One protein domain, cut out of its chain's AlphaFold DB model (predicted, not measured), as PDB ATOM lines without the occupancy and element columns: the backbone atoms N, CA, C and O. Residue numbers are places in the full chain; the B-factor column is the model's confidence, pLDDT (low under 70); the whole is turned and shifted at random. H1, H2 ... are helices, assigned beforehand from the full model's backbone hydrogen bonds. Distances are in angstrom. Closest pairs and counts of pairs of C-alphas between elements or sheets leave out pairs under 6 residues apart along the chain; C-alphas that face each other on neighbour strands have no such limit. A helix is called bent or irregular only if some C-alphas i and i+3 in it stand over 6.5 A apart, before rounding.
ATOM      1  N   MET A  85      40.964 114.720 -12.809       73.69
ATOM      2  CA  MET A  85      40.380 115.822 -12.032       73.69
ATOM      3  C   MET A  85      39.064 115.459 -11.325       73.69
ATOM      4  O   MET A  85      38.802 115.932 -10.222       73.69
ATOM      5  N   GLU A  86      38.210 114.646 -11.954       80.81
ATOM      6  CA  GLU A  86      36.939 114.223 -11.349       80.81
ATOM      7  C   GLU A  86      37.196 113.233 -10.214       80.81
ATOM      8  O   GLU A  86      36.613 113.355  -9.135       80.81
ATOM      9  N   LEU A  87      38.114 112.291 -10.445       86.69
ATOM     10  CA  LEU A  87      38.492 111.300  -9.450       86.69
ATOM     11  C   LEU A  87      39.210 111.951  -8.268       86.69
ATOM     12  O   LEU A  87      38.857 111.679  -7.129       86.69
ATOM     13  N   GLU A  88      40.154 112.853  -8.528       88.19
ATOM     14  CA  GLU A  88      40.899 113.591  -7.507       88.19
ATOM     15  C   GLU A  88      39.966 114.432  -6.633       88.19
ATOM     16  O   GLU A  88      40.102 114.447  -5.412       88.19
ATOM     17  N   ARG A  89      38.956 115.084  -7.224       91.00
ATOM     18  CA  ARG A  89      37.947 115.811  -6.447       91.00
ATOM     19  C   ARG A  89      37.187 114.881  -5.501       91.00
ATOM     20  O   ARG A  89      37.035 115.208  -4.326       91.00
ATOM     21  N   ILE A  90      36.720 113.736  -6.000       92.75
ATOM     22  CA  ILE A  90      36.018 112.739  -5.180       92.75
ATOM     23  C   ILE A  90      36.953 112.196  -4.089       92.75
ATOM     24  O   ILE A  90      36.553 112.107  -2.928       92.75
ATOM     25  N   GLU A  91      38.200 111.882  -4.440       93.00
ATOM     26  CA  GLU A  91      39.224 111.390  -3.521       93.00
ATOM     27  C   GLU A  91      39.491 112.394  -2.395       93.00
ATOM     28  O   GLU A  91      39.455 112.002  -1.231       93.00
ATOM     29  N   ASN A  92      39.663 113.678  -2.718       92.62
ATOM     30  CA  ASN A  92      39.888 114.752  -1.750       92.62
ATOM     31  C   ASN A  92      38.692 114.957  -0.815       92.62
ATOM     32  O   ASN A  92      38.864 115.183   0.383       92.62
ATOM     33  N   GLU A  93      37.468 114.869  -1.337       92.31
ATOM     34  CA  GLU A  93      36.262 114.986  -0.515       92.31
ATOM     35  C   GLU A  93      36.121 113.800   0.453       92.31
ATOM     36  O   GLU A  93      35.774 114.011   1.617       92.31
ATOM     37  N   ILE A  94      36.441 112.579   0.008       92.81
ATOM     38  CA  ILE A  94      36.500 111.380   0.860       92.81
ATOM     39  C   ILE A  94      37.593 111.532   1.927       92.81
ATOM     40  O   ILE A  94      37.335 111.279   3.106       92.81
ATOM     41  N   ASP A  95      38.795 111.963   1.535       92.25
ATOM     42  CA  ASP A  95      39.934 112.091   2.448       92.25
ATOM     43  C   ASP A  95      39.699 113.158   3.512       92.25
ATOM     44  O   ASP A  95      39.994 112.937   4.678       92.25
ATOM     45  N   ARG A  96      39.070 114.278   3.153       90.56
ATOM     46  CA  ARG A  96      38.760 115.354   4.103       90.56
ATOM     47  C   ARG A  96      37.937 114.877   5.302       90.56
ATOM     48  O   ARG A  96      38.100 115.423   6.397       90.56
ATOM     49  N   VAL A  97      37.045 113.905   5.102       89.25
ATOM     50  CA  VAL A  97      36.179 113.375   6.167       89.25
ATOM     51  C   VAL A  97      36.791 112.148   6.832       89.25
ATOM     52  O   VAL A  97      36.872 112.112   8.054       89.25
ATOM     53  N   LEU A  98      37.234 111.163   6.050       85.94
ATOM     54  CA  LEU A  98      37.655 109.857   6.570       85.94
ATOM     55  C   LEU A  98      39.169 109.716   6.764       85.94
ATOM     56  O   LEU A  98      39.619 108.708   7.311       85.94
ATOM     57  N   ASN A  99      39.966 110.664   6.258       88.25
ATOM     58  CA  ASN A  99      41.415 110.520   6.074       88.25
ATOM     59  C   ASN A  99      41.765 109.179   5.400       88.25
ATOM     60  O   ASN A  99      42.703 108.479   5.784       88.25
ATOM     61  N   PHE A 100      40.932 108.749   4.448       89.88
ATOM     62  CA  PHE A 100      40.966 107.393   3.913       89.88
ATOM     63  C   PHE A 100      42.250 107.103   3.124       89.88
ATOM     64  O   PHE A 100      42.877 106.055   3.298       89.88
ATOM     65  N   TRP A 101      42.688 108.029   2.275       87.94
ATOM     66  CA  TRP A 101      43.887 107.892   1.447       87.94
ATOM     67  C   TRP A 101      45.153 108.272   2.206       87.94
ATOM     68  O   TRP A 101      46.176 107.610   2.020       87.94
ATOM     69  N   SER A 102      45.067 109.253   3.103       86.06
ATOM     70  CA  SER A 102      46.181 109.718   3.937       86.06
ATOM     71  C   SER A 102      46.513 108.784   5.110       86.06
ATOM     72  O   SER A 102      47.674 108.695   5.509       86.06
ATOM     73  N   SER A 103      45.547 108.020   5.629       85.94
ATOM     74  CA  SER A 103      45.775 107.031   6.697       85.94
ATOM     75  C   SER A 103      46.650 105.857   6.237       85.94
ATOM     76  O   SER A 103      46.574 105.410   5.096       85.94
ATOM     77  N   SER A 104      47.456 105.269   7.120       86.94
ATOM     78  CA  SER A 104      48.163 104.007   6.834       86.94
ATOM     79  C   SER A 104      47.248 102.773   6.964       86.94
ATOM     80  O   SER A 104      47.495 101.725   6.345       86.94
ATOM     81  N   TYR A 105      46.159 102.908   7.721       88.44
ATOM     82  CA  TYR A 105      45.260 101.828   8.116       88.44
ATOM     83  C   TYR A 105      44.062 101.685   7.168       88.44
ATOM     84  O   TYR A 105      43.697 102.610   6.442       88.44
ATOM     85  N   ALA A 106      43.464 100.493   7.154       92.44
ATOM     86  CA  ALA A 106      42.206 100.246   6.453       92.44
ATOM     87  C   ALA A 106      41.017 100.861   7.213       92.44
ATOM     88  O   ALA A 106      41.166 101.297   8.357       92.44
ATOM     89  N   MET A 107      39.839 100.885   6.582       91.69
ATOM     90  CA  MET A 107      38.616 101.363   7.234       91.69
ATOM     91  C   MET A 107      38.314 100.533   8.490       91.69
ATOM     92  O   MET A 107      38.347  99.302   8.446       91.69
ATOM     93  N   ALA A 108      38.037 101.203   9.607       92.69
ATOM     94  CA  ALA A 108      37.711 100.542  10.864       92.69
ATOM     95  C   ALA A 108      36.258 100.056  10.872       92.69
ATOM     96  O   ALA A 108      35.407 100.579  10.156       92.69
ATOM     97  N   SER A 109      35.952  99.076  11.723       93.31
ATOM     98  CA  SER A 109      34.619  98.464  11.798       93.31
ATOM     99  C   SER A 109      33.498  99.474  12.074       93.31
ATOM    100  O   SER A 109      32.461  99.407  11.422       93.31
ATOM    101  N   HIS A 110      33.705 100.435  12.980       93.25
ATOM    102  CA  HIS A 110      32.724 101.486  13.289       93.25
ATOM    103  C   HIS A 110      32.470 102.427  12.100       93.25
ATOM    104  O   HIS A 110      31.325 102.785  11.832       93.25
ATOM    105  N   GLU A 111      33.511 102.764  11.330       92.88
ATOM    106  CA  GLU A 111      33.372 103.558  10.102       92.88
ATOM    107  C   GLU A 111      32.598 102.778   9.039       92.88
ATOM    108  O   GLU A 111      31.721 103.338   8.389       92.88
ATOM    109  N   VAL A 112      32.886 101.479   8.882       95.38
ATOM    110  CA  VAL A 112      32.167 100.608   7.941       95.38
ATOM    111  C   VAL A 112      30.685 100.534   8.301       95.38
ATOM    112  O   VAL A 112      29.851 100.729   7.418       95.38
ATOM    113  N   LYS A 113      30.342 100.319   9.578       94.75
ATOM    114  CA  LYS A 113      28.947 100.314  10.050       94.75
ATOM    115  C   LYS A 113      28.240 101.626   9.708       94.75
ATOM    116  O   LYS A 113      27.166 101.612   9.109       94.75
ATOM    117  N   LEU A 114      28.879 102.764   9.988       93.06
ATOM    118  CA  LEU A 114      28.315 104.080   9.685       93.06
ATOM    119  C   LEU A 114      28.156 104.302   8.167       93.06
ATOM    120  O   LEU A 114      27.116 104.766   7.700       93.06
ATOM    121  N   MET A 115      29.134 103.862   7.368       93.94
ATOM    122  CA  MET A 115      29.080 103.829   5.898       93.94
ATOM    123  C   MET A 115      28.054 102.827   5.345       93.94
ATOM    124  O   MET A 115      27.753 102.852   4.152       93.94
ATOM    125  N   LEU A 116      27.496 101.943   6.166       94.00
ATOM    126  CA  LEU A 116      26.412 101.032   5.801       94.00
ATOM    127  C   LEU A 116      25.065 101.444   6.393       94.00
ATOM    128  O   LEU A 116      24.079 100.751   6.128       94.00
ATOM    129  N   ASP A 117      25.010 102.589   7.085       92.81
ATOM    130  CA  ASP A 117      23.839 103.075   7.826       92.81
ATOM    131  C   ASP A 117      23.324 102.033   8.828       92.81
ATOM    132  O   ASP A 117      22.133 101.759   8.933       92.81
ATOM    133  N   GLU A 118      24.267 101.392   9.514       92.88
ATOM    134  CA  GLU A 118      24.004 100.494  10.633       92.88
ATOM    135  C   GLU A 118      24.073 101.263  11.945       92.88
ATOM    136  O   GLU A 118      24.739 102.297  12.052       92.88
ATOM    137  N   GLU A 119      23.367 100.755  12.950       91.19
ATOM    138  CA  GLU A 119      23.398 101.341  14.281       91.19
ATOM    139  C   GLU A 119      24.786 101.168  14.903       91.19
ATOM    140  O   GLU A 119      25.384 100.087  14.874       91.19
ATOM    141  N   ILE A 120      25.295 102.264  15.464       93.25
ATOM    142  CA  ILE A 120      26.550 102.302  16.205       93.25
ATOM    143  C   ILE A 120      26.315 102.934  17.576       93.25
ATOM    144  O   ILE A 120      25.426 103.767  17.761       93.25
ATOM    145  N   THR A 121      27.114 102.504  18.542       92.94
ATOM    146  CA  THR A 121      27.070 102.971  19.933       92.94
ATOM    147  C   THR A 121      27.665 104.375  20.084       92.94
ATOM    148  O   THR A 121      28.432 104.828  19.235       92.94
ATOM    149  N   SER A 122      27.372 105.065  21.193       88.44
ATOM    150  CA  SER A 122      27.981 106.373  21.511       88.44
ATOM    151  C   SER A 122      29.512 106.309  21.560       88.44
ATOM    152  O   SER A 122      30.195 107.189  21.041       88.44
ATOM    153  N   VAL A 123      30.065 105.214  22.091       91.75
ATOM    154  CA  VAL A 123      31.515 104.959  22.109       91.75
ATOM    155  C   VAL A 123      32.075 104.840  20.687       91.75
ATOM    156  O   VAL A 123      33.138 105.375  20.387       91.75
ATOM    157  N   GLU A 124      31.363 104.177  19.775       92.44
ATOM    158  CA  GLU A 124      31.771 104.088  18.367       92.44
ATOM    159  C   GLU A 124      31.673 105.442  17.647       92.44
ATOM    160  O   GLU A 124      32.538 105.747  16.824       92.44
ATOM    161  N   TYR A 125      30.690 106.287  17.981       92.31
ATOM    162  CA  TYR A 125      30.633 107.667  17.484       92.31
ATOM    163  C   TYR A 125      31.817 108.503  17.964       92.31
ATOM    164  O   TYR A 125      32.367 109.270  17.173       92.31
ATOM    165  N   GLN A 126      32.251 108.329  19.212       91.06
ATOM    166  CA  GLN A 126      33.454 108.980  19.722       91.06
ATOM    167  C   GLN A 126      34.703 108.546  18.937       91.06
ATOM    168  O   GLN A 126      35.498 109.391  18.533       91.06
ATOM    169  N   LEU A 127      34.840 107.251  18.625       92.00
ATOM    170  CA  LEU A 127      35.939 106.758  17.784       92.00
ATOM    171  C   LEU A 127      35.888 107.336  16.360       92.00
ATOM    172  O   LEU A 127      36.922 107.729  15.818       92.00
ATOM    173  N   CYS A 128      34.693 107.432  15.762       90.50
ATOM    174  CA  CYS A 128      34.497 108.120  14.484       90.50
ATOM    175  C   CYS A 128      34.927 109.587  14.583       90.50
ATOM    176  O   CYS A 128      35.662 110.069  13.722       90.50
ATOM    177  N   TRP A 129      34.493 110.285  15.636       91.12
ATOM    178  CA  TRP A 129      34.833 111.680  15.882       91.12
ATOM    179  C   TRP A 129      36.339 111.867  15.952       91.12
ATOM    180  O   TRP A 129      36.870 112.705  15.232       91.12
ATOM    181  N   ASP A 130      37.051 111.060  16.735       89.44
ATOM    182  CA  ASP A 130      38.496 111.194  16.916       89.44
ATOM    183  C   ASP A 130      39.262 111.133  15.592       89.44
ATOM    184  O   ASP A 130      40.220 111.891  15.408       89.44
ATOM    185  N   ARG A 131      38.778 110.330  14.640       87.38
ATOM    186  CA  ARG A 131      39.372 110.166  13.306       87.38
ATOM    187  C   ARG A 131      39.024 111.262  12.302       87.38
ATOM    188  O   ARG A 131      39.750 111.402  11.313       87.38
ATOM    189  N   LEU A 132      37.966 112.042  12.537       88.44
ATOM    190  CA  LEU A 132      37.620 113.176  11.681       88.44
ATOM    191  C   LEU A 132      38.750 114.208  11.668       88.44
ATOM    192  O   LEU A 132      39.382 114.495  12.690       88.44
ATOM    193  N   SER A 133      38.964 114.837  10.513       85.00
ATOM    194  CA  SER A 133      39.893 115.960  10.418       85.00
ATOM    195  C   SER A 133      39.441 117.132  11.302       85.00
ATOM    196  O   SER A 133      38.249 117.403  11.468       85.00
ATOM    197  N   ASN A 134      40.402 117.894  11.832       85.44
ATOM    198  CA  ASN A 134      40.116 119.085  12.647       85.44
ATOM    199  C   ASN A 134      39.280 120.136  11.903       85.44
ATOM    200  O   ASN A 134      38.644 120.983  12.525       85.44
ATOM    201  N   GLN A 135      39.315 120.127  10.571       87.25
ATOM    202  CA  GLN A 135      38.463 120.981   9.761       87.25
ATOM    203  C   GLN A 135      36.999 120.527   9.844       87.25
ATOM    204  O   GLN A 135      36.133 121.333  10.165       87.25
ATOM    205  N   VAL A 136      36.728 119.236   9.631       89.50
ATOM    206  CA  VAL A 136      35.362 118.692   9.686       89.50
ATOM    207  C   VAL A 136      34.770 118.810  11.088       89.50
ATOM    208  O   VAL A 136      33.607 119.177  11.223       89.50
ATOM    209  N   LYS A 137      35.570 118.583  12.136       90.06
ATOM    210  CA  LYS A 137      35.123 118.791  13.522       90.06
ATOM    211  C   LYS A 137      34.653 120.230  13.761       90.06
ATOM    212  O   LYS A 137      33.589 120.434  14.334       90.06
ATOM    213  N   ARG A 138      35.410 121.223  13.276       89.56
ATOM    214  CA  ARG A 138      35.029 122.643  13.364       89.56
ATOM    215  C   ARG A 138      33.741 122.939  12.605       89.56
ATOM    216  O   ARG A 138      32.859 123.575  13.155       89.56
ATOM    217  N   GLU A 139      33.586 122.397  11.402       91.31
ATOM    218  CA  GLU A 139      32.355 122.572  10.624       91.31
ATOM    219  C   GLU A 139      31.126 121.976  11.318       91.31
ATOM    220  O   GLU A 139      30.045 122.553  11.250       91.31
ATOM    221  N   ILE A 140      31.273 120.831  11.990       90.69
ATOM    222  CA  ILE A 140      30.189 120.237  12.782       90.69
ATOM    223  C   ILE A 140      29.838 121.142  13.970       90.69
ATOM    224  O   ILE A 140      28.659 121.405  14.198       90.69
ATOM    225  N   LEU A 141      30.843 121.662  14.680       89.69
ATOM    226  CA  LEU A 141      30.642 122.587  15.799       89.69
ATOM    227  C   LEU A 141      29.966 123.888  15.357       89.69
ATOM    228  O   LEU A 141      29.053 124.353  16.030       89.69
ATOM    229  N   ASP A 142      30.368 124.456  14.222       90.31
ATOM    230  CA  ASP A 142      29.774 125.682  13.681       90.31
ATOM    231  C   ASP A 142      28.294 125.479  13.339       90.31
ATOM    232  O   ASP A 142      27.447 126.306  13.685       90.31
ATOM    233  N   VAL A 143      27.968 124.351  12.699       89.75
ATOM    234  CA  VAL A 143      26.586 123.973  12.377       89.75
ATOM    235  C   VAL A 143      25.769 123.785  13.655       89.75
ATOM    236  O   VAL A 143      24.686 124.356  13.775       89.75
ATOM    237  N   TYR A 144      26.300 123.046  14.629       89.25
ATOM    238  CA  TYR A 144      25.657 122.822  15.922       89.25
ATOM    239  C   TYR A 144      25.382 124.140  16.662       89.25
ATOM    240  O   TYR A 144      24.240 124.433  17.023       89.25
ATOM    241  N   ASN A 145      26.402 124.988  16.814       87.25
ATOM    242  CA  ASN A 145      26.290 126.277  17.494       87.25
ATOM    243  C   ASN A 145      25.265 127.189  16.817       87.25
ATOM    244  O   ASN A 145      24.486 127.850  17.504       87.25
ATOM    245  N   LYS A 146      25.218 127.197  15.480       88.81
ATOM    246  CA  LYS A 146      24.226 127.960  14.719       88.81
ATOM    247  C   LYS A 146      22.798 127.486  15.006       88.81
ATOM    248  O   LYS A 146      21.946 128.307  15.338       88.81
ATOM    249  N   TYR A 147      22.547 126.175  14.958       86.00
ATOM    250  CA  TYR A 147      21.227 125.611  15.264       86.00
ATOM    251  C   TYR A 147      20.757 125.931  16.690       86.00
ATOM    252  O   TYR A 147      19.567 126.163  16.912       86.00
ATOM    253  N   HIS A 148      21.672 125.960  17.662       79.06
ATOM    254  CA  HIS A 148      21.344 126.272  19.054       79.06
ATOM    255  C   HIS A 148      21.245 127.778  19.342       79.06
ATOM    256  O   HIS A 148      20.493 128.166  20.235       79.06
ATOM    257  N   ALA A 149      21.931 128.632  18.577       78.56
ATOM    258  CA  ALA A 149      21.812 130.088  18.675       78.56
ATOM    259  C   ALA A 149      20.494 130.625  18.084       78.56
ATOM    260  O   ALA A 149      19.979 131.638  18.553       78.56
ATOM    261  N   TYR A 179      34.191 115.301  21.938       85.69
ATOM    262  CA  TYR A 179      32.961 114.697  21.432       85.69
ATOM    263  C   TYR A 179      31.780 114.944  22.392       85.69
ATOM    264  O   TYR A 179      31.955 114.954  23.610       85.69
ATOM    265  N   CYS A 180      30.584 115.113  21.826       87.38
ATOM    266  CA  CYS A 180      29.302 115.190  22.521       87.38
ATOM    267  C   CYS A 180      28.277 114.348  21.746       87.38
ATOM    268  O   CYS A 180      28.300 114.349  20.512       87.38
ATOM    269  N   ASP A 181      27.372 113.660  22.447       87.00
ATOM    270  CA  ASP A 181      26.366 112.792  21.814       87.00
ATOM    271  C   ASP A 181      25.420 113.548  20.871       87.00
ATOM    272  O   ASP A 181      24.975 112.996  19.862       87.00
ATOM    273  N   ASP A 182      25.211 114.844  21.110       88.31
ATOM    274  CA  ASP A 182      24.422 115.712  20.233       88.31
ATOM    275  C   ASP A 182      25.044 115.884  18.831       88.31
ATOM    276  O   ASP A 182      24.367 116.302  17.889       88.31
ATOM    277  N   TYR A 183      26.322 115.528  18.645       90.25
ATOM    278  CA  TYR A 183      26.988 115.564  17.339       90.25
ATOM    279  C   TYR A 183      26.691 114.332  16.482       90.25
ATOM    280  O   TYR A 183      26.935 114.369  15.273       90.25
ATOM    281  N   ALA A 184      26.156 113.248  17.056       90.44
ATOM    282  CA  ALA A 184      25.924 111.992  16.341       90.44
ATOM    283  C   ALA A 184      25.086 112.153  15.050       90.44
ATOM    284  O   ALA A 184      25.506 111.618  14.017       90.44
ATOM    285  N   PRO A 185      23.979 112.930  15.017       91.75
ATOM    286  CA  PRO A 185      23.218 113.157  13.785       91.75
ATOM    287  C   PRO A 185      24.036 113.863  12.696       91.75
ATOM    288  O   PRO A 185      23.969 113.481  11.529       91.75
ATOM    289  N   LEU A 186      24.855 114.848  13.079       92.88
ATOM    290  CA  LEU A 186      25.705 115.608  12.158       92.88
ATOM    291  C   LEU A 186      26.838 114.733  11.606       92.88
ATOM    292  O   LEU A 186      27.133 114.773  10.413       92.88
ATOM    293  N   ILE A 187      27.447 113.893  12.448       92.25
ATOM    294  CA  ILE A 187      28.446 112.905  12.020       92.25
ATOM    295  C   ILE A 187      27.810 111.925  11.026       92.25
ATOM    296  O   ILE A 187      28.373 111.671   9.958       92.25
ATOM    297  N   LYS A 188      26.613 111.415  11.336       92.88
ATOM    298  CA  LYS A 188      25.874 110.497  10.466       92.88
ATOM    299  C   LYS A 188      25.579 111.117   9.098       92.88
ATOM    300  O   LYS A 188      25.790 110.463   8.078       92.88
ATOM    301  N   GLU A 189      25.155 112.379   9.057       92.50
ATOM    302  CA  GLU A 189      24.921 113.116   7.810       92.50
ATOM    303  C   GLU A 189      26.202 113.241   6.966       92.50
ATOM    304  O   GLU A 189      26.194 112.953   5.767       92.50
ATOM    305  N   ARG A 190      27.346 113.565   7.587       92.19
ATOM    306  CA  ARG A 190      28.633 113.625   6.872       92.19
ATOM    307  C   ARG A 190      29.027 112.276   6.276       92.19
ATOM    308  O   ARG A 190      29.441 112.215   5.118       92.19
ATOM    309  N   PHE A 191      28.880 111.192   7.030       92.62
ATOM    310  CA  PHE A 191      29.179 109.850   6.528       92.62
ATOM    311  C   PHE A 191      28.204 109.403   5.433       92.62
ATOM    312  O   PHE A 191      28.615 108.723   4.495       92.62
ATOM    313  N   LEU A 192      26.938 109.823   5.489       92.81
ATOM    314  CA  LEU A 192      25.953 109.557   4.441       92.81
ATOM    315  C   LEU A 192      26.376 110.153   3.090       92.81
ATOM    316  O   LEU A 192      26.292 109.473   2.060       92.81
ATOM    317  N   ASP A 193      26.852 111.397   3.088       92.19
ATOM    318  CA  ASP A 193      27.338 112.059   1.876       92.19
ATOM    319  C   ASP A 193      28.588 111.377   1.321       92.19
ATOM    320  O   ASP A 193      28.694 111.108   0.118       92.19
ATOM    321  N   ILE A 194      29.526 111.043   2.205       93.44
ATOM    322  CA  ILE A 194      30.784 110.399   1.826       93.44
ATOM    323  C   ILE A 194      30.558 108.977   1.338       93.44
ATOM    324  O   ILE A 194      31.185 108.569   0.364       93.44
ATOM    325  N   ARG A 195      29.597 108.247   1.905       94.44
ATOM    326  CA  ARG A 195      29.172 106.930   1.423       94.44
ATOM    327  C   ARG A 195      28.811 106.943  -0.053       94.44
ATOM    328  O   ARG A 195      29.254 106.071  -0.797       94.44
ATOM    329  N   ARG A 196      28.021 107.925  -0.493       93.44
ATOM    330  CA  ARG A 196      27.613 108.039  -1.903       93.44
ATOM    331  C   ARG A 196      28.822 108.267  -2.808       93.44
ATOM    332  O   ARG A 196      28.950 107.603  -3.835       93.44
ATOM    333  N   LYS A 197      29.729 109.156  -2.397       94.88
ATOM    334  CA  LYS A 197      30.962 109.477  -3.131       94.88
ATOM    335  C   LYS A 197      31.928 108.297  -3.177       94.88
ATOM    336  O   LYS A 197      32.471 107.992  -4.231       94.88
ATOM    337  N   PHE A 198      32.083 107.591  -2.063       95.50
ATOM    338  CA  PHE A 198      32.913 106.398  -1.962       95.50
ATOM    339  C   PHE A 198      32.380 105.263  -2.838       95.50
ATOM    340  O   PHE A 198      33.141 104.621  -3.558       95.50
ATOM    341  N   HIS A 199      31.060 105.055  -2.851       94.44
ATOM    342  CA  HIS A 199      30.430 104.092  -3.749       94.44
ATOM    343  C   HIS A 199      30.645 104.458  -5.225       94.44
ATOM    344  O   HIS A 199      31.019 103.598  -6.019       94.44
ATOM    345  N   LEU A 200      30.465 105.734  -5.586       94.00
ATOM    346  CA  LEU A 200      30.732 106.226  -6.939       94.00
ATOM    347  C   LEU A 200      32.192 105.991  -7.346       94.00
ATOM    348  O   LEU A 200      32.442 105.468  -8.430       94.00
ATOM    349  N   TYR A 201      33.133 106.314  -6.458       95.19
ATOM    350  CA  TYR A 201      34.558 106.069  -6.650       95.19
ATOM    351  C   TYR A 201      34.841 104.584  -6.928       95.19
ATOM    352  O   TYR A 201      35.458 104.243  -7.935       95.19
ATOM    353  N   LEU A 202      34.344 103.677  -6.081       95.62
ATOM    354  CA  LEU A 202      34.567 102.239  -6.263       95.62
ATOM    355  C   LEU A 202      33.939 101.713  -7.559       95.62
ATOM    356  O   LEU A 202      34.562 100.906  -8.241       95.62
ATOM    357  N   ASN A 203      32.756 102.203  -7.942       94.50
ATOM    358  CA  ASN A 203      32.123 101.843  -9.214       94.50
ATOM    359  C   ASN A 203      32.959 102.297 -10.423       94.50
ATOM    360  O   ASN A 203      33.067 101.568 -11.408       94.50
ATOM    361  N   GLN A 204      33.564 103.485 -10.354       93.50
ATOM    362  CA  GLN A 204      34.453 103.987 -11.401       93.50
ATOM    363  C   GLN A 204      35.715 103.122 -11.536       93.50
ATOM    364  O   GLN A 204      36.095 102.755 -12.650       93.50
ATOM    365  N   ILE A 205      36.331 102.744 -10.411       94.94
ATOM    366  CA  ILE A 205      37.489 101.840 -10.410       94.94
ATOM    367  C   ILE A 205      37.113 100.446 -10.923       94.94
ATOM    368  O   ILE A 205      37.834  99.886 -11.745       94.94
ATOM    369  N   GLU A 206      35.967  99.906 -10.514       95.19
ATOM    370  CA  GLU A 206      35.463  98.622 -11.011       95.19
ATOM    371  C   GLU A 206      35.250  98.643 -12.530       95.19
ATOM    372  O   GLU A 206      35.644  97.705 -13.224       95.19
ATOM    373  N   GLY A 207      34.686  99.729 -13.068       92.62
ATOM    374  CA  GLY A 207      34.523  99.921 -14.510       92.62
ATOM    375  C   GLY A 207      35.859  99.929 -15.260       92.62
ATOM    376  O   GLY A 207      35.994  99.267 -16.293       92.62
ATOM    377  N   PHE A 208      36.871 100.606 -14.710       93.38
ATOM    378  CA  PHE A 208      38.235 100.577 -15.241       93.38
ATOM    379  C   PHE A 208      38.827  99.158 -15.218       93.38
ATOM    380  O   PHE A 208      39.345  98.680 -16.231       93.38
ATOM    381  N   CYS A 209      38.702  98.444 -14.097       94.69
ATOM    382  CA  CYS A 209      39.189  97.071 -13.958       94.69
ATOM    383  C   CYS A 209      38.481  96.098 -14.913       94.69
ATOM    384  O   CYS A 209      39.125  95.225 -15.496       94.69
ATOM    385  N   LEU A 210      37.177  96.277 -15.144       93.50
ATOM    386  CA  LEU A 210      36.420  95.512 -16.134       93.50
ATOM    387  C   LEU A 210      36.959  95.736 -17.554       93.50
ATOM    388  O   LEU A 210      37.151  94.771 -18.295       93.50
ATOM    389  N   ALA A 211      37.216  96.988 -17.940       90.31
ATOM    390  CA  ALA A 211      37.788  97.317 -19.246       90.31
ATOM    391  C   ALA A 211      39.200  96.729 -19.419       90.31
ATOM    392  O   ALA A 211      39.531  96.211 -20.487       90.31
ATOM    393  N   LEU A 212      40.003  96.727 -18.352       92.75
ATOM    394  CA  LEU A 212      41.321  96.096 -18.332       92.75
ATOM    395  C   LEU A 212      41.235  94.577 -18.518       92.75
ATOM    396  O   LEU A 212      41.950  94.016 -19.348       92.75
ATOM    397  N   ASN A 213      40.327  93.908 -17.805       92.25
ATOM    398  CA  ASN A 213      40.124  92.463 -17.935       92.25
ATOM    399  C   ASN A 213      39.584  92.060 -19.313       92.25
ATOM    400  O   ASN A 213      39.932  90.989 -19.808       92.25
ATOM    401  N   LYS A 214      38.790  92.921 -19.961       90.38
ATOM    402  CA  LYS A 214      38.320  92.722 -21.343       90.38
ATOM    403  C   LYS A 214      39.396  92.968 -22.408       90.38
ATOM    404  O   LYS A 214      39.161  92.668 -23.572       90.38
ATOM    405  N   GLY A 215      40.564  93.491 -22.030       87.31
ATOM    406  CA  GLY A 215      41.643  93.816 -22.966       87.31
ATOM    407  C   GLY A 215      41.432  95.126 -23.728       87.31
ATOM    408  O   GLY A 215      42.176  95.404 -24.665       87.31
ATOM    409  N   ASN A 216      40.460  95.951 -23.321       84.25
ATOM    410  CA  ASN A 216      40.249  97.283 -23.899       84.25
ATOM    411  C   ASN A 216      41.377  98.251 -23.513       84.25
ATOM    412  O   ASN A 216      41.613  99.242 -24.199       84.25
ATOM    413  N   ILE A 217      42.055  97.962 -22.401       87.88
ATOM    414  CA  ILE A 217      43.178  98.727 -21.867       87.88
ATOM    415  C   ILE A 217      44.408  97.829 -21.863       87.88
ATOM    416  O   ILE A 217      44.334  96.662 -21.471       87.88
ATOM    417  N   ASP A 218      45.556  98.384 -22.248       86.56
ATOM    418  CA  ASP A 218      46.825  97.677 -22.136       86.56
ATOM    419  C   ASP A 218      47.165  97.404 -20.661       86.56
ATOM    420  O   ASP A 218      47.539  98.301 -19.901       86.56
ATOM    421  N   SER A 219      47.037  96.140 -20.255       90.31
ATOM    422  CA  SER A 219      47.238  95.711 -18.867       90.31
ATOM    423  C   SER A 219      48.646  96.009 -18.349       90.31
ATOM    424  O   SER A 219      48.803  96.167 -17.140       90.31
ATOM    425  N   LYS A 220      49.662  96.037 -19.222       87.94
ATOM    426  CA  LYS A 220      51.046  96.324 -18.830       87.94
ATOM    427  C   LYS A 220      51.195  97.798 -18.460       87.94
ATOM    428  O   LYS A 220      51.565  98.099 -17.330       87.94
ATOM    429  N   THR A 221      50.813  98.690 -19.370       87.06
ATOM    430  CA  THR A 221      50.830 100.139 -19.139       87.06
ATOM    431  C   THR A 221      50.006 100.515 -17.904       87.06
ATOM    432  O   THR A 221      50.470 101.259 -17.044       87.06
ATOM    433  N   ALA A 222      48.807  99.945 -17.754       90.44
ATOM    434  CA  ALA A 222      47.968 100.192 -16.584       90.44
ATOM    435  C   ALA A 222      48.611  99.715 -15.269       90.44
ATOM    436  O   ALA A 222      48.506 100.410 -14.259       90.44
ATOM    437  N   LYS A 223      49.302  98.564 -15.274       93.44
ATOM    438  CA  LYS A 223      50.050  98.074 -14.106       93.44
ATOM    439  C   LYS A 223      51.170  99.046 -13.738       93.44
ATOM    440  O   LYS A 223      51.258  99.443 -12.583       93.44
ATOM    441  N   GLU A 224      51.981  99.467 -14.707       89.75
ATOM    442  CA  GLU A 224      53.083 100.417 -14.484       89.75
ATOM    443  C   GLU A 224      52.598 101.745 -13.887       89.75
ATOM    444  O   GLU A 224      53.256 102.305 -13.015       89.75
ATOM    445  N   MET A 225      51.430 102.230 -14.316       88.12
ATOM    446  CA  MET A 225      50.888 103.512 -13.859       88.12
ATOM    447  C   MET A 225      50.149 103.427 -12.519       88.12
ATOM    448  O   MET A 225      50.240 104.349 -11.710       88.12
ATOM    449  N   TYR A 226      49.389 102.353 -12.282       91.38
ATOM    450  CA  TYR A 226      48.360 102.348 -11.239       91.38
ATOM    451  C   TYR A 226      48.474 101.225 -10.210       91.38
ATOM    452  O   TYR A 226      47.695 101.243  -9.256       91.38
ATOM    453  N   VAL A 227      49.418 100.280 -10.337       94.31
ATOM    454  CA  VAL A 227      49.507  99.118  -9.426       94.31
ATOM    455  C   VAL A 227      49.552  99.530  -7.957       94.31
ATOM    456  O   VAL A 227      48.725  99.077  -7.172       94.31
ATOM    457  N   HIS A 228      50.437 100.461  -7.600       92.25
ATOM    458  CA  HIS A 228      50.606 100.902  -6.217       92.25
ATOM    459  C   HIS A 228      49.360 101.608  -5.672       92.25
ATOM    460  O   HIS A 228      48.951 101.359  -4.536       92.25
ATOM    461  N   LYS A 229      48.733 102.466  -6.489       91.88
ATOM    462  CA  LYS A 229      47.522 103.201  -6.106       91.88
ATOM    463  C   LYS A 229      46.361 102.232  -5.892       91.88
ATOM    464  O   LYS A 229      45.781 102.193  -4.811       91.88
ATOM    465  N   LEU A 230      46.063 101.405  -6.890       94.06
ATOM    466  CA  LEU A 230      44.935 100.476  -6.859       94.06
ATOM    467  C   LEU A 230      45.090  99.395  -5.787       94.06
ATOM    468  O   LEU A 230      44.115  99.088  -5.109       94.06
ATOM    469  N   GLU A 231      46.296  98.871  -5.568       94.81
ATOM    470  CA  GLU A 231      46.540  97.900  -4.499       94.81
ATOM    471  C   GLU A 231      46.294  98.511  -3.115       94.81
ATOM    472  O   GLU A 231      45.581  97.928  -2.292       94.81
ATOM    473  N   ASN A 232      46.833  99.707  -2.861       94.00
ATOM    474  CA  ASN A 232      46.622 100.393  -1.590       94.00
ATOM    475  C   ASN A 232      45.143 100.742  -1.382       94.00
ATOM    476  O   ASN A 232      44.610 100.551  -0.289       94.00
ATOM    477  N   HIS A 233      44.469 101.213  -2.433       94.56
ATOM    478  CA  HIS A 233      43.059 101.591  -2.378       94.56
ATOM    479  C   HIS A 233      42.176 100.365  -2.121       94.56
ATOM    480  O   HIS A 233      41.319 100.412  -1.239       94.56
ATOM    481  N   PHE A 234      42.433  99.244  -2.803       96.06
ATOM    482  CA  PHE A 234      41.720  97.988  -2.579       96.06
ATOM    483  C   PHE A 234      41.917  97.477  -1.152       96.06
ATOM    484  O   PHE A 234      40.944  97.198  -0.458       96.06
ATOM    485  N   ARG A 235      43.167  97.423  -0.669       96.06
ATOM    486  CA  ARG A 235      43.489  96.981   0.697       96.06
ATOM    487  C   ARG A 235      42.717  97.776   1.750       96.06
ATOM    488  O   ARG A 235      42.196  97.191   2.695       96.06
ATOM    489  N   LYS A 236      42.650  99.099   1.597       95.50
ATOM    490  CA  LYS A 236      41.949  99.977   2.539       95.50
ATOM    491  C   LYS A 236      40.431  99.866   2.444       95.50
ATOM    492  O   LYS A 236      39.758  99.975   3.466       95.50
ATOM    493  N   ALA A 237      39.908  99.659   1.233       96.50
ATOM    494  CA  ALA A 237      38.476  99.549   0.965       96.50
ATOM    495  C   ALA A 237      37.920  98.157   1.279       96.50
ATOM    496  O   ALA A 237      36.715  98.021   1.467       96.50
ATOM    497  N   LYS A 238      38.782  97.137   1.364       96.62
ATOM    498  CA  LYS A 238      38.398  95.739   1.567       96.62
ATOM    499  C   LYS A 238      37.393  95.523   2.712       96.62
ATOM    500  O   LYS A 238      36.371  94.904   2.434       96.62
ATOM    501  N   PRO A 239      37.563  96.093   3.924       97.25
ATOM    502  CA  PRO A 239      36.573  95.932   4.994       97.25
ATOM    503  C   PRO A 239      35.169  96.418   4.608       97.25
ATOM    504  O   PRO A 239      34.176  95.768   4.920       97.25
ATOM    505  N   TYR A 240      35.081  97.538   3.885       96.94
ATOM    506  CA  TYR A 240      33.812  98.050   3.373       96.94
ATOM    507  C   TYR A 240      33.245  97.156   2.264       96.94
ATOM    508  O   TYR A 240      32.060  96.838   2.279       96.94
ATOM    509  N   ILE A 241      34.086  96.730   1.316       97.31
ATOM    510  CA  ILE A 241      33.687  95.851   0.207       97.31
ATOM    511  C   ILE A 241      33.109  94.538   0.742       97.31
ATOM    512  O   ILE A 241      32.014  94.147   0.342       97.31
ATOM    513  N   ASP A 242      33.806  93.893   1.675       97.56
ATOM    514  CA  ASP A 242      33.391  92.623   2.268       97.56
ATOM    515  C   ASP A 242      32.068  92.775   3.032       97.56
ATOM    516  O   ASP A 242      31.161  91.952   2.885       97.56
ATOM    517  N   ALA A 243      31.896  93.876   3.768       96.88
ATOM    518  CA  ALA A 243      30.650  94.164   4.470       96.88
ATOM    519  C   ALA A 243      29.477  94.451   3.507       96.88
ATOM    520  O   ALA A 243      28.365  93.967   3.726       96.88
ATOM    521  N   VAL A 244      29.710  95.158   2.392       96.44
ATOM    522  CA  VAL A 244      28.697  95.349   1.335       96.44
ATOM    523  C   VAL A 244      28.311  94.016   0.688       96.44
ATOM    524  O   VAL A 244      27.119  93.768   0.484       96.44
ATOM    525  N   ARG A 245      29.292  93.157   0.374       97.12
ATOM    526  CA  ARG A 245      29.068  91.816  -0.198       97.12
ATOM    527  C   ARG A 245      28.204  90.966   0.727       97.12
ATOM    528  O   ARG A 245      27.227  90.382   0.262       97.12
ATOM    529  N   ALA A 246      28.519  90.957   2.024       97.06
ATOM    530  CA  ALA A 246      27.752  90.245   3.040       97.06
ATOM    531  C   ALA A 246      26.318  90.788   3.156       97.06
ATOM    532  O   ALA A 246      25.359  90.030   3.041       97.06
ATOM    533  N   LYS A 247      26.156  92.113   3.286       95.25
ATOM    534  CA  LYS A 247      24.844  92.764   3.448       95.25
ATOM    535  C   LYS A 247      23.918  92.566   2.248       95.25
ATOM    536  O   LYS A 247      22.706  92.477   2.411       95.25
ATOM    537  N   ARG A 248      24.477  92.514   1.036       95.25
ATOM    538  CA  ARG A 248      23.717  92.315  -0.211       95.25
ATOM    539  C   ARG A 248      23.647  90.858  -0.662       95.25
ATOM    540  O   ARG A 248      23.046  90.599  -1.700       95.25
ATOM    541  N   ASN A 249      24.274  89.935   0.071       96.19
ATOM    542  CA  ASN A 249      24.449  88.538  -0.325       96.19
ATOM    543  C   ASN A 249      24.954  88.393  -1.778       96.19
ATOM    544  O   ASN A 249      24.426  87.619  -2.575       96.19
ATOM    545  N   SER A 250      25.939  89.213  -2.151       96.00
ATOM    546  CA  SER A 250      26.444  89.296  -3.524       96.00
ATOM    547  C   SER A 250      27.973  89.354  -3.518       96.00
ATOM    548  O   SER A 250      28.543  90.441  -3.400       96.00
ATOM    549  N   PRO A 251      28.657  88.198  -3.631       95.38
ATOM    550  CA  PRO A 251      30.121  88.139  -3.604       95.38
ATOM    551  C   PRO A 251      30.768  88.784  -4.841       95.38
ATOM    552  O   PRO A 251      31.925  89.184  -4.793       95.38
ATOM    553  N   GLU A 252      30.010  88.944  -5.929       96.06
ATOM    554  CA  GLU A 252      30.478  89.509  -7.202       96.06
ATOM    555  C   GLU A 252      30.695  91.033  -7.162       96.06
ATOM    556  O   GLU A 252      31.281  91.608  -8.081       96.06
ATOM    557  N   ILE A 253      30.231  91.717  -6.110       95.69
ATOM    558  CA  ILE A 253      30.405  93.165  -5.975       95.69
ATOM    559  C   ILE A 253      31.904  93.496  -5.927       95.69
ATOM    560  O   ILE A 253      32.634  93.004  -5.069       95.69
ATOM    561  N   TYR A 254      32.359  94.341  -6.853       96.88
ATOM    562  CA  TYR A 254      33.764  94.734  -7.035       96.88
ATOM    563  C   TYR A 254      34.742  93.579  -7.324       96.88
ATOM    564  O   TYR A 254      35.924  93.641  -6.972       96.88
ATOM    565  N   ILE A 255      34.263  92.482  -7.917       97.19
ATOM    566  CA  ILE A 255      35.115  91.327  -8.220       97.19
ATOM    567  C   ILE A 255      36.155  91.631  -9.304       97.19
ATOM    568  O   ILE A 255      37.225  91.023  -9.315       97.19
ATOM    569  N   GLN A 256      35.878  92.550 -10.238       96.88
ATOM    570  CA  GLN A 256      36.846  92.875 -11.287       96.88
ATOM    571  C   GLN A 256      38.054  93.586 -10.693       96.88
ATOM    572  O   GLN A 256      39.179  93.285 -11.089       96.88
ATOM    573  N   PHE A 257      37.828  94.468  -9.718       96.75
ATOM    574  CA  PHE A 257      38.888  95.118  -8.966       96.75
ATOM    575  C   PHE A 257      39.793  94.079  -8.289       96.75
ATOM    576  O   PHE A 257      41.003  94.086  -8.512       96.75
ATOM    577  N   GLU A 258      39.215  93.119  -7.566       96.81
ATOM    578  CA  GLU A 258      39.964  92.033  -6.916       96.81
ATOM    579  C   GLU A 258      40.774  91.197  -7.924       96.81
ATOM    580  O   GLU A 258      41.986  91.046  -7.769       96.81
ATOM    581  N   LYS A 259      40.149  90.771  -9.031       96.88
ATOM    582  CA  LYS A 259      40.814  90.008 -10.106       96.88
ATOM    583  C   LYS A 259      42.020  90.737 -10.698       96.88
ATOM    584  O   LYS A 259      43.036  90.104 -10.984       96.88
ATOM    585  N   VAL A 260      41.917  92.051 -10.914       96.44
ATOM    586  CA  VAL A 260      43.033  92.853 -11.442       96.44
ATOM    587  C   VAL A 260      44.182  92.910 -10.439       96.44
ATOM    588  O   VAL A 260      45.333  92.722 -10.834       96.44
ATOM    589  N   ILE A 261      43.886  93.117  -9.153       96.31
ATOM    590  CA  ILE A 261      44.910  93.149  -8.102       96.31
ATOM    591  C   ILE A 261      45.620  91.798  -7.978       96.31
ATOM    592  O   ILE A 261      46.850  91.764  -7.947       96.31
ATOM    593  N   ASP A 262      44.881  90.691  -7.974       95.75
ATOM    594  CA  ASP A 262      45.467  89.351  -7.878       95.75
ATOM    595  C   ASP A 262      46.340  89.026  -9.095       95.75
ATOM    596  O   ASP A 262      47.474  88.567  -8.944       95.75
ATOM    597  N   LYS A 263      45.874  89.376 -10.300       94.88
ATOM    598  CA  LYS A 263      46.647  89.250 -11.546       94.88
ATOM    599  C   LYS A 263      47.930  90.083 -11.531       94.88
ATOM    600  O   LYS A 263      48.903  89.749 -12.203       94.88
ATOM    601  N   TRP A 264      47.946  91.212 -10.830       94.25
ATOM    602  CA  TRP A 264      49.137  92.051 -10.728       94.25
ATOM    603  C   TRP A 264      50.132  91.570  -9.670       94.25
ATOM    604  O   TRP A 264      51.319  91.883  -9.808       94.25
ATOM    605  N   LYS A 265      49.677  90.803  -8.674       89.38
ATOM    606  CA  LYS A 265      50.522  90.187  -7.641       89.38
ATOM    607  C   LYS A 265      51.236  88.919  -8.112       89.38
ATOM    608  O   LYS A 265      52.343  88.665  -7.641       89.38
ATOM    609  N   SER A 266      50.616  88.147  -9.011       81.06
ATOM    610  CA  SER A 266      51.232  86.986  -9.683       81.06
ATOM    611  C   SER A 266      52.341  87.394 -10.651       81.06
ATOM    612  O   SER A 266      53.377  86.694 -10.692       81.06
TER     613      SER A 266
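This is residues 85 to 149 and 179 to 266 of the 266 residues of the protein "DUF4760 domain-containing protein" of Marinobacterium sp. 3-1745 (UniProt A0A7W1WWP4). One long helix, H5, is the spine of an elongated body: H3 and H4 pack on its first residues, H1 and H2 on the stretch that follows, and H7 crosses its last residues. H6, sharply kinked, follows the end of H5 and folds back to reach H2, and H7 packs on both H5 and H6. The printed part has 153 residues with seven named helices, H1 to H7 in that order along the chain, and no named strand; the class is all helix, with mostly crossed packing. The whole is compact, with a radius of gyration of the C-alphas of 17.2 A, and spans 58 by 34 by 22 A along its main axes.

Start at the hub, H5, residues 181 to 213, which touches five other helices; it has a kink of 25 degrees near residue 192 and is irregular, with C-alphas 182 and 185 7.0 A apart. Look first at its residues 181 to 187, which touch H3, residues 122 to 131, at a steep tilt of 61 degrees; the closest C-alphas, those of Tyr 125 and Ala 184, are 6.5 A apart. Its residues 183 to 187 touch residues 140 to 144 of H4, residues 134 to 149, at a steep tilt of 42 degrees, opposite ways; the C-alphas of Ile 140 and Leu 186 are closest, at 6.5 A. Residues 188 to 195 of H5 touch H2, residues 109 to 115, about perpendicular at 86 degrees, closest at the C-alphas of Met 115 and Arg 195, 5.4 A. Residues 190 to 201 touch H1, residues 85 to 98, opposite ways at 36 degrees, only just a steep tilt; the closest C-alphas are those of Ile 94 and Ile 194, 5.9 A. Go on to residues 205 to 213, which touch H7, residues 255 to 265, at a steep tilt of 66 degrees, closest at the C-alphas of Glu 206 and Phe 257, 5.3 A. H6, residues 219 to 247, has a kink of 73 degrees near residue 226 and is irregular, with C-alphas 225 and 228 8.1 A apart. Its residues 223 to 234 touch H7, and the C-alphas of Glu 231 and Ile 261 are closest, at 6.2 A. Its residues 239 to 243 touch H2, closest at the C-alphas of Val 112 and Tyr 240, 5.5 A. H1 and H4 are apart from H6 and H7. In H2, H3, H4 and H7 every O i to N i+4 pair is within hydrogen-bond range; the counts are 9 of 10 in H1, 27 of 29 in H5 and 21 of 25 in H6.

Find C-alpha 181 at (26.366, 112.792, 21.814); from there H5 runs 46.7 A to C-alpha 213 at (40.124, 92.463, -17.935). H6, from Ser 219 to Lys 247, measures 31.8 A, and H7, from Ile 255, ends at C-alpha 265 at (50.522, 90.187, -7.641), 15.5 A on. Back at the first printed residue, H1 runs 19.7 A from Met 85 to Leu 98. H2 measures 9.7 A, H3 14.5 A, and H4 22.2 A from Asn 134 to Ala 149.

The two C-alphas farthest apart are those of Ala 149 and Ser 266, 59.4 A. Residues 150 to 178 are not printed, and C-alphas 149 and 179 are 19.2 A apart across this cut. The links H3 to H4 and H5 to H6 are tight; H1 to H2, H2 to H3 and H6 to H7 are short. The mean pLDDT of the printed part is 91.7, and no printed residue is under 70.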